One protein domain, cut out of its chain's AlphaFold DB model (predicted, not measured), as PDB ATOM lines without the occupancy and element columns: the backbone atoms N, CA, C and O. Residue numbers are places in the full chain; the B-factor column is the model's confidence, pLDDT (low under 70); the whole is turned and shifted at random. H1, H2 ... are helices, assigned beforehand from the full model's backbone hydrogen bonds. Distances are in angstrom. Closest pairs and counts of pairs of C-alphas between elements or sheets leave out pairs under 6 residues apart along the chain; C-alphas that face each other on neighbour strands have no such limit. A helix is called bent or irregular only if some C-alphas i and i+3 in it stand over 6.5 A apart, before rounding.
ATOM      1  N   ALA A   7      10.163 -38.610  45.053       90.94
ATOM      2  CA  ALA A   7      11.311 -39.485  44.820       90.94
ATOM      3  C   ALA A   7      10.971 -40.741  43.989       90.94
ATOM      4  O   ALA A   7      11.874 -41.319  43.383       90.94
ATOM      5  N   GLU A   8       9.699 -41.140  43.894       95.12
ATOM      6  CA  GLU A   8       9.257 -42.253  43.044       95.12
ATOM      7  C   GLU A   8       9.598 -42.020  41.559       95.12
ATOM      8  O   GLU A   8       9.953 -42.963  40.853       95.12
ATOM      9  N   PHE A   9       9.601 -40.766  41.083       94.50
ATOM     10  CA  PHE A   9      10.050 -40.445  39.721       94.50
ATOM     11  C   PHE A   9      11.538 -40.757  39.531       94.50
ATOM     12  O   PHE A   9      11.929 -41.357  38.527       94.50
ATOM     13  N   ASN A  10      12.364 -40.411  40.521       94.12
ATOM     14  CA  ASN A  10      13.789 -40.719  40.501       94.12
ATOM     15  C   ASN A  10      14.041 -42.232  40.526       94.12
ATOM     16  O   ASN A  10      14.837 -42.741  39.737       94.12
ATOM     17  N   LEU A  11      13.320 -42.957  41.387       94.75
ATOM     18  CA  LEU A  11      13.412 -44.415  41.507       94.75
ATOM     19  C   LEU A  11      12.966 -45.140  40.229       94.75
ATOM     20  O   LEU A  11      13.506 -46.198  39.909       94.75
ATOM     21  N   ALA A  12      12.047 -44.552  39.460       97.62
ATOM     22  CA  ALA A  12      11.648 -45.029  38.137       97.62
ATOM     23  C   ALA A  12      12.671 -44.712  37.022       97.62
ATOM     24  O   ALA A  12      12.436 -45.045  35.859       97.62
ATOM     25  N   GLY A  13      13.806 -44.084  37.350       96.94
ATOM     26  CA  GLY A  13      14.868 -43.741  36.405       96.94
ATOM     27  C   GLY A  13      14.656 -42.422  35.660       96.94
ATOM     28  O   GLY A  13      15.362 -42.164  34.686       96.94
ATOM     29  N   ILE A  14      13.709 -41.583  36.092       95.25
ATOM     30  CA  ILE A  14      13.456 -40.266  35.497       95.25
ATOM     31  C   ILE A  14      14.334 -39.227  36.215       95.25
ATOM     32  O   ILE A  14      14.185 -39.046  37.430       95.25
ATOM     33  N   PRO A  15      15.227 -38.508  35.507       92.25
ATOM     34  CA  PRO A  15      15.945 -37.376  36.084       92.25
ATOM     35  C   PRO A  15      14.955 -36.359  36.656       92.25
ATOM     36  O   PRO A  15      14.033 -35.925  35.972       92.25
ATOM     37  N   SER A  16      15.115 -36.023  37.930       92.06
ATOM     38  CA  SER A  16      14.106 -35.299  38.706       92.06
ATOM     39  C   SER A  16      14.780 -34.377  39.718       92.06
ATOM     40  O   SER A  16      15.854 -34.685  40.238       92.06
ATOM     41  N   VAL A  17      14.151 -33.232  39.978       90.69
ATOM     42  CA  VAL A  17      14.587 -32.226  40.949       90.69
ATOM     43  C   VAL A  17      13.370 -31.742  41.736       90.69
ATOM     44  O   VAL A  17      12.316 -31.522  41.152       90.69
ATOM     45  N   ASP A  18      13.516 -31.613  43.054       91.06
ATOM     46  CA  ASP A  18      12.506 -31.049  43.955       91.06
ATOM     47  C   ASP A  18      13.031 -29.703  44.478       91.06
ATOM     48  O   ASP A  18      14.103 -29.637  45.094       91.06
ATOM     49  N   LEU A  19      12.319 -28.615  44.170       90.94
ATOM     50  CA  LEU A  19      12.726 -27.251  44.497       90.94
ATOM     51  C   LEU A  19      11.891 -26.674  45.639       90.94
ATOM     52  O   LEU A  19      10.664 -26.689  45.644       90.94
ATOM     53  N   SER A  20      12.575 -26.038  46.590       90.62
ATOM     54  CA  SER A  20      11.913 -25.269  47.643       90.62
ATOM     55  C   SER A  20      11.699 -23.818  47.218       90.62
ATOM     56  O   SER A  20      12.657 -23.066  47.038       90.62
ATOM     57  N   VAL A  21      10.437 -23.395  47.146       91.12
ATOM     58  CA  VAL A  21      10.065 -21.989  46.934       91.12
ATOM     59  C   VAL A  21       9.953 -21.263  48.276       91.12
ATOM     60  O   VAL A  21       9.317 -21.734  49.220       91.12
ATOM     61  N   GLY A  22      10.584 -20.091  48.374       90.00
ATOM     62  CA  GLY A  22      10.539 -19.261  49.576       90.00
ATOM     63  C   GLY A  22       9.129 -18.745  49.880       90.00
ATOM     64  O   GLY A  22       8.462 -18.195  49.008       90.00
ATOM     65  N   ALA A  23       8.707 -18.882  51.138       93.75
ATOM     66  CA  ALA A  23       7.365 -18.515  51.603       93.75
ATOM     67  C   ALA A  23       7.331 -17.291  52.540       93.75
ATOM     68  O   ALA A  23       6.269 -16.904  53.024       93.75
ATOM     69  N   VAL A  24       8.498 -16.719  52.851       94.00
ATOM     70  CA  VAL A  24       8.671 -15.643  53.835       94.00
ATOM     71  C   VAL A  24       9.410 -14.482  53.184       94.00
ATOM     72  O   VAL A  24      10.376 -14.693  52.449       94.00
ATOM     73  N   LYS A  25       8.989 -13.250  53.478       92.38
ATOM     74  CA  LYS A  25       9.679 -12.028  53.046       92.38
ATOM     75  C   LYS A  25      11.180 -12.058  53.385       92.38
ATOM     76  O   LYS A  25      11.524 -12.414  54.521       92.38
ATOM     77  N   PRO A  26      12.066 -11.624  52.468       92.25
ATOM     78  CA  PRO A  26      13.515 -11.688  52.662       92.25
ATOM     79  C   PRO A  26      13.999 -11.032  53.956       92.25
ATOM     80  O   PRO A  26      14.867 -11.576  54.636       92.25
ATOM     81  N   GLU A  27      13.407  -9.905  54.350       95.25
ATOM     82  CA  GLU A  27      13.811  -9.158  55.545       95.25
ATOM     83  C   GLU A  27      13.462  -9.926  56.825       95.25
ATOM     84  O   GLU A  27      14.253  -9.969  57.768       95.25
ATOM     85  N   ARG A  28      12.294 -10.584  56.852       93.62
ATOM     86  CA  ARG A  28      11.864 -11.415  57.990       93.62
ATOM     87  C   ARG A  28      12.699 -12.685  58.091       93.62
ATOM     88  O   ARG A  28      13.046 -13.087  59.199       93.62
ATOM     89  N   PHE A  29      13.033 -13.291  56.955       94.25
ATOM     90  CA  PHE A  29      13.923 -14.447  56.910       94.25
ATOM     91  C   PHE A  29      15.330 -14.084  57.402       94.25
ATOM     92  O   PHE A  29      15.863 -14.763  58.274       94.25
ATOM     93  N   ALA A  30      15.900 -12.977  56.920       96.62
ATOM     94  CA  ALA A  30      17.209 -12.495  57.355       96.62
ATOM     95  C   ALA A  30      17.242 -12.189  58.861       96.62
ATOM     96  O   ALA A  30      18.175 -12.604  59.546       96.62
ATOM     97  N   ALA A  31      16.208 -11.529  59.392       97.19
ATOM     98  CA  ALA A  31      16.097 -11.257  60.823       97.19
ATOM     99  C   ALA A  31      16.027 -12.548  61.655       97.19
ATOM    100  O   ALA A  31      16.730 -12.661  62.656       97.19
ATOM    101  N   ALA A  32      15.234 -13.536  61.221       96.19
ATOM    102  CA  ALA A  32      15.130 -14.835  61.884       96.19
ATOM    103  C   ALA A  32      16.469 -15.593  61.899       96.19
ATOM    104  O   ALA A  32      16.836 -16.176  62.918       96.19
ATOM    105  N   GLN A  33      17.228 -15.531  60.800       96.44
ATOM    106  CA  GLN A  33      18.562 -16.129  60.718       96.44
ATOM    107  C   GLN A  33      19.571 -15.431  61.635       96.44
ATOM    108  O   GLN A  33      20.375 -16.095  62.284       96.44
ATOM    109  N   GLN A  34      19.517 -14.101  61.729       97.56
ATOM    110  CA  GLN A  34      20.392 -13.330  62.618       97.56
ATOM    111  C   GLN A  34      20.077 -13.568  64.098       97.56
ATOM    112  O   GLN A  34      20.989 -13.646  64.915       97.56
ATOM    113  N   SER A  35      18.795 -13.673  64.452       97.31
ATOM    114  CA  SER A  35      18.360 -13.855  65.839       97.31
ATOM    115  C   SER A  35      18.331 -15.317  66.294       97.31
ATOM    116  O   SER A  35      18.137 -15.575  67.480       97.31
ATOM    117  N   GLY A  36      18.451 -16.277  65.371       96.94
ATOM    118  CA  GLY A  36      18.232 -17.702  65.639       96.94
ATOM    119  C   GLY A  36      16.777 -18.046  65.979       96.94
ATOM    120  O   GLY A  36      16.498 -19.126  66.497       96.94
ATOM    121  N   THR A  37      15.833 -17.132  65.734       95.94
ATOM    122  CA  THR A  37      14.412 -17.378  65.997       95.94
ATOM    123  C   THR A  37      13.855 -18.323  64.932       95.94
ATOM    124  O   THR A  37      13.914 -17.995  63.747       95.94
ATOM    125  N   PRO A  38      13.277 -19.478  65.308       93.38
ATOM    126  CA  PRO A  38      12.712 -20.395  64.332       93.38
ATOM    127  C   PRO A  38      11.483 -19.773  63.662       93.38
ATOM    128  O   PRO A  38      10.581 -19.260  64.327       93.38
ATOM    129  N   LEU A  39      11.434 -19.848  62.333       93.56
ATOM    130  CA  LEU A  39      10.226 -19.522  61.579       93.56
ATOM    131  C   LEU A  39       9.177 -20.635  61.748       93.56
ATOM    132  O   LEU A  39       9.551 -21.798  61.943       93.56
ATOM    133  N   PRO A  40       7.871 -20.311  61.645       93.31
ATOM    134  CA  PRO A  40       6.824 -21.324  61.599       93.31
ATOM    135  C   PRO A  40       7.126 -22.371  60.526       93.31
ATOM    136  O   PRO A  40       7.599 -22.033  59.443       93.31
ATOM    137  N   GLN A  41       6.844 -23.638  60.822       89.94
ATOM    138  CA  GLN A  41       7.069 -24.745  59.893       89.94
ATOM    139  C   GLN A  41       5.753 -25.269  59.325       89.94
ATOM    140  O   GLN A  41       4.689 -25.102  59.931       89.94
ATOM    141  N   LEU A  42       5.842 -25.970  58.193       88.94
ATOM    142  CA  LEU A  42       4.735 -26.756  57.653       88.94
ATOM    143  C   LEU A  42       4.132 -27.660  58.740       88.94
ATOM    144  O   LEU A  42       4.857 -28.259  59.537       88.94
ATOM    145  N   ARG A  43       2.798 -27.777  58.737       88.25
ATOM    146  CA  ARG A  43       1.987 -28.490  59.748       88.25
ATOM    147  C   ARG A  43       1.914 -27.818  61.128       88.25
ATOM    148  O   ARG A  43       1.442 -28.435  62.077       88.25
ATOM    149  N   SER A  44       2.330 -26.557  61.251       92.38
ATOM    150  CA  SER A  44       2.007 -25.723  62.416       92.38
ATOM    151  C   SER A  44       0.805 -24.818  62.132       92.38
ATOM    152  O   SER A  44       0.629 -24.355  61.007       92.38
ATOM    153  N   ALA A  45       0.006 -24.507  63.156       95.56
ATOM    154  CA  ALA A  45      -1.101 -23.548  63.035       95.56
ATOM    155  C   ALA A  45      -0.628 -22.105  62.759       95.56
ATOM    156  O   ALA A  45      -1.410 -21.269  62.321       95.56
ATOM    157  N   ALA A  46       0.651 -21.813  63.021       94.31
ATOM    158  CA  ALA A  46       1.269 -20.512  62.774       94.31
ATOM    159  C   ALA A  46       1.858 -20.381  61.357       94.31
ATOM    160  O   ALA A  46       2.374 -19.317  61.008       94.31
ATOM    161  N   TRP A  47       1.829 -21.446  60.550       93.06
ATOM    162  CA  TRP A  47       2.297 -21.392  59.171       93.06
ATOM    163  C   TRP A  47       1.362 -20.534  58.321       93.06
ATOM    164  O   TRP A  47       0.212 -20.892  58.082       93.06
ATOM    165  N   ALA A  48       1.886 -19.406  57.849       93.81
ATOM    166  CA  ALA A  48       1.179 -18.478  56.984       93.81
ATOM    167  C   ALA A  48       2.173 -17.919  55.952       93.81
ATOM    168  O   ALA A  48       2.949 -17.021  56.297       93.81
ATOM    169  N   PRO A  49       2.202 -18.457  54.719       94.19
ATOM    170  CA  PRO A  49       3.082 -17.945  53.679       94.19
ATOM    171  C   PRO A  49       2.696 -16.509  53.304       94.19
ATOM    172  O   PRO A  49       1.518 -16.137  53.324       94.19
ATOM    173  N   ASP A  50       3.679 -15.704  52.900       95.19
ATOM    174  CA  ASP A  50       3.453 -14.400  52.281       95.19
ATOM    175  C   ASP A  50       2.780 -14.622  50.912       95.19
ATOM    176  O   ASP A  50       3.447 -14.780  49.890       95.19
ATOM    177  N   HIS A  51       1.443 -14.689  50.916       93.44
ATOM    178  CA  HIS A  51       0.618 -15.291  49.860       93.44
ATOM    179  C   HIS A  51       0.962 -14.828  48.438       93.44
ATOM    180  O   HIS A  51       1.386 -15.632  47.612       93.44
ATOM    181  N   ALA A  52       0.801 -13.534  48.140       94.88
ATOM    182  CA  ALA A  52       0.999 -13.031  46.781       94.88
ATOM    183  C   ALA A  52       2.461 -13.155  46.292       94.88
ATOM    184  O   ALA A  52       2.658 -13.627  45.172       94.88
ATOM    185  N   PRO A  53       3.491 -12.797  47.091       94.19
ATOM    186  CA  PRO A  53       4.885 -13.040  46.713       94.19
ATOM    187  C   PRO A  53       5.218 -14.519  46.489       94.19
ATOM    188  O   PRO A  53       5.869 -14.846  45.501       94.19
ATOM    189  N   THR A  54       4.746 -15.399  47.375       95.31
ATOM    190  CA  THR A  54       5.006 -16.846  47.299       95.31
ATOM    191  C   THR A  54       4.390 -17.433  46.034       95.31
ATOM    192  O   THR A  54       5.080 -18.094  45.265       95.31
ATOM    193  N   LEU A  55       3.116 -17.124  45.765       95.31
ATOM    194  CA  LEU A  55       2.414 -17.603  44.574       95.31
ATOM    195  C   LEU A  55       3.071 -17.094  43.288       95.31
ATOM    196  O   LEU A  55       3.258 -17.854  42.344       95.31
ATOM    197  N   LYS A  56       3.463 -15.816  43.258       95.62
ATOM    198  CA  LYS A  56       4.177 -15.252  42.109       95.62
ATOM    199  C   LYS A  56       5.498 -15.978  41.865       95.62
ATOM    200  O   LYS A  56       5.817 -16.254  40.715       95.62
ATOM    201  N   MET A  57       6.260 -16.268  42.921       95.62
ATOM    202  CA  MET A  57       7.533 -16.973  42.787       95.62
ATOM    203  C   MET A  57       7.330 -18.405  42.287       95.62
ATOM    204  O   MET A  57       8.033 -18.803  41.369       95.62
ATOM    205  N   ALA A  58       6.347 -19.136  42.819       95.50
ATOM    206  CA  ALA A  58       6.033 -20.489  42.359       95.50
ATOM    207  C   ALA A  58       5.731 -20.518  40.851       95.50
ATOM    208  O   ALA A  58       6.365 -21.261  40.113       95.50
ATOM    209  N   MET A  59       4.874 -19.609  40.375       97.31
ATOM    210  CA  MET A  59       4.540 -19.496  38.948       97.31
ATOM    211  C   MET A  59       5.761 -19.171  38.079       97.31
ATOM    212  O   MET A  59       5.895 -19.689  36.972       97.31
ATOM    213  N   VAL A  60       6.656 -18.301  38.562       96.69
ATOM    214  CA  VAL A  60       7.897 -17.963  37.848       96.69
ATOM    215  C   VAL A  60       8.819 -19.173  37.766       96.69
ATOM    216  O   VAL A  60       9.347 -19.433  36.689       96.69
ATOM    217  N   VAL A  61       9.000 -19.904  38.868       96.44
ATOM    218  CA  VAL A  61       9.844 -21.106  38.921       96.44
ATOM    219  C   VAL A  61       9.313 -22.162  37.956       96.44
ATOM    220  O   VAL A  61      10.040 -22.530  37.041       96.44
ATOM    221  N   GLU A  62       8.035 -22.533  38.054       95.81
ATOM    222  CA  GLU A  62       7.407 -23.532  37.172       95.81
ATOM    223  C   GLU A  62       7.488 -23.133  35.690       95.81
ATOM    224  O   GLU A  62       7.804 -23.945  34.821       95.81
ATOM    225  N   THR A  63       7.240 -21.854  35.378       96.81
ATOM    226  CA  THR A  63       7.343 -21.372  33.991       96.81
ATOM    227  C   THR A  63       8.788 -21.410  33.500       96.81
ATOM    228  O   THR A  63       9.035 -21.770  32.354       96.81
ATOM    229  N   THR A  64       9.752 -21.052  34.348       96.19
ATOM    230  CA  THR A  64      11.177 -21.092  33.988       96.19
ATOM    231  C   THR A  64      11.623 -22.530  33.745       96.19
ATOM    232  O   THR A  64      12.268 -22.799  32.739       96.19
ATOM    233  N   GLU A  65      11.227 -23.469  34.603       94.38
ATOM    234  CA  GLU A  65      11.489 -24.899  34.417       94.38
ATOM    235  C   GLU A  65      10.963 -25.397  33.070       94.38
ATOM    236  O   GLU A  65      11.704 -26.024  32.315       94.38
ATOM    237  N   LEU A  66       9.715 -25.066  32.726       93.88
ATOM    238  CA  LEU A  66       9.105 -25.483  31.465       93.88
ATOM    239  C   LEU A  66       9.805 -24.894  30.232       93.88
ATOM    240  O   LEU A  66       9.839 -25.536  29.186       93.88
ATOM    241  N   MET A  67      10.327 -23.672  30.331       96.12
ATOM    242  CA  MET A  67      10.957 -22.989  29.199       96.12
ATOM    243  C   MET A  67      12.424 -23.386  29.016       96.12
ATOM    244  O   MET A  67      12.876 -23.513  27.880       96.12
ATOM    245  N   GLU A  68      13.155 -23.593  30.112       94.25
ATOM    246  CA  GLU A  68      14.608 -23.781  30.085       94.25
ATOM    247  C   GLU A  68      15.022 -25.262  30.112       94.25
ATOM    248  O   GLU A  68      15.999 -25.627  29.465       94.25
ATOM    249  N   LEU A  69      14.293 -26.144  30.813       88.44
ATOM    250  CA  LEU A  69      14.681 -27.562  30.902       88.44
ATOM    251  C   LEU A  69      14.584 -28.308  29.561       88.44
ATOM    252  O   LEU A  69      15.510 -29.055  29.261       88.44
ATOM    253  N   PRO A  70      13.540 -28.129  28.724       86.12
ATOM    254  CA  PRO A  70      13.460 -28.814  27.430       86.12
ATOM    255  C   PRO A  70      14.432 -28.279  26.370       86.12
ATOM    256  O   PRO A  70      14.553 -28.876  25.301       86.12
ATOM    257  N   ALA A  71      15.069 -27.129  26.614       74.31
ATOM    258  CA  ALA A  71      16.037 -26.526  25.698       74.31
ATOM    259  C   ALA A  71      17.432 -27.185  25.767       74.31
ATOM    260  O   ALA A  71      18.335 -26.792  25.021       74.31
ATOM    261  N   HIS A  72      17.604 -28.182  26.639       59.59
ATOM    262  CA  HIS A  72      18.839 -28.922  26.899       59.59
ATOM    263  C   HIS A  72      18.619 -30.434  26.782       59.59
ATOM    264  O   HIS A  72      19.620 -31.124  26.480       59.59
TER     265      HIS A  72
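Overview. This is residues 7 to 72 of the 72 residues of an uncharacterized protein of Acidobacteria bacterium (UniProt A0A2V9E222). This is an open, loose frame of three helices that do not pack on one another: the long helix H3 makes one side, and the stretch of residues 12 to 25, with no named element, runs out at an angle to it like the other limb of an open V. The ten-residue helix H2 and the looped link of residues 36 to 50 lie at the end where the two limbs come together, and the short helix H1 lies at the far end of the stretch 12 to 25. The printed part has 66 residues with three named helices, H1, H2 and H3 in that order, and no named strand; the class is all helix. The whole is loose, with a radius of gyration of the C-alphas of 15.6 A, and elongated, spanning 41 by 25 by 22 A.

Along the chain. The printed part begins with H1, residues 7 to 11, whose first C-alpha, that of Ala 7, is at (11.311, -39.485, 44.820). Residues 12 to 25 follow. H2 holds residues 26 to 35 and measures 14.2 A from first to last C-alpha; C-alpha 26 is at (13.515, -11.688, 52.662). After residues 36 to 50 comes H3, residues 51 to 71, the longest helix, which measures 30.8 A and ends with C-alpha 71 at (16.037, -26.526, 25.698). H3 is irregular, but only just: C-alphas 67 and 70 are 6.6 A apart, against about 5 A in a regular helix.

Arrangement. H1 and H2 are apart, with no C-alpha of the one within 8 A of the other. H2 and H3 are apart too, with no C-alpha of the one within 8 A of the other, and the same holds for H1 and H3. Residues 10 to 15 stand free, and so do residues 30 to 36, of which 30 to 35 belong to H2. Residues 41 to 46 stand free too, as do residues 63 to 72, of which 63 to 71 belong to H3. In H1 and H2 every O i to N i+4 pair is within hydrogen-bond range; in H3 15 of 17 are.

Size, cuts and confidence. The two C-alphas farthest apart are those of Ala 12 and Ser 35, at 42.2 A, while those of Ala 7 and His 72, the first and last printed, are 22.1 A apart. The printed part has no cut and ends at the chain's last residue. Both links are long, with 14 residues between H1 and H2 and 15 between H2 and H3. The mean pLDDT of the printed part is 93.2; one residue, His 72, is under 70.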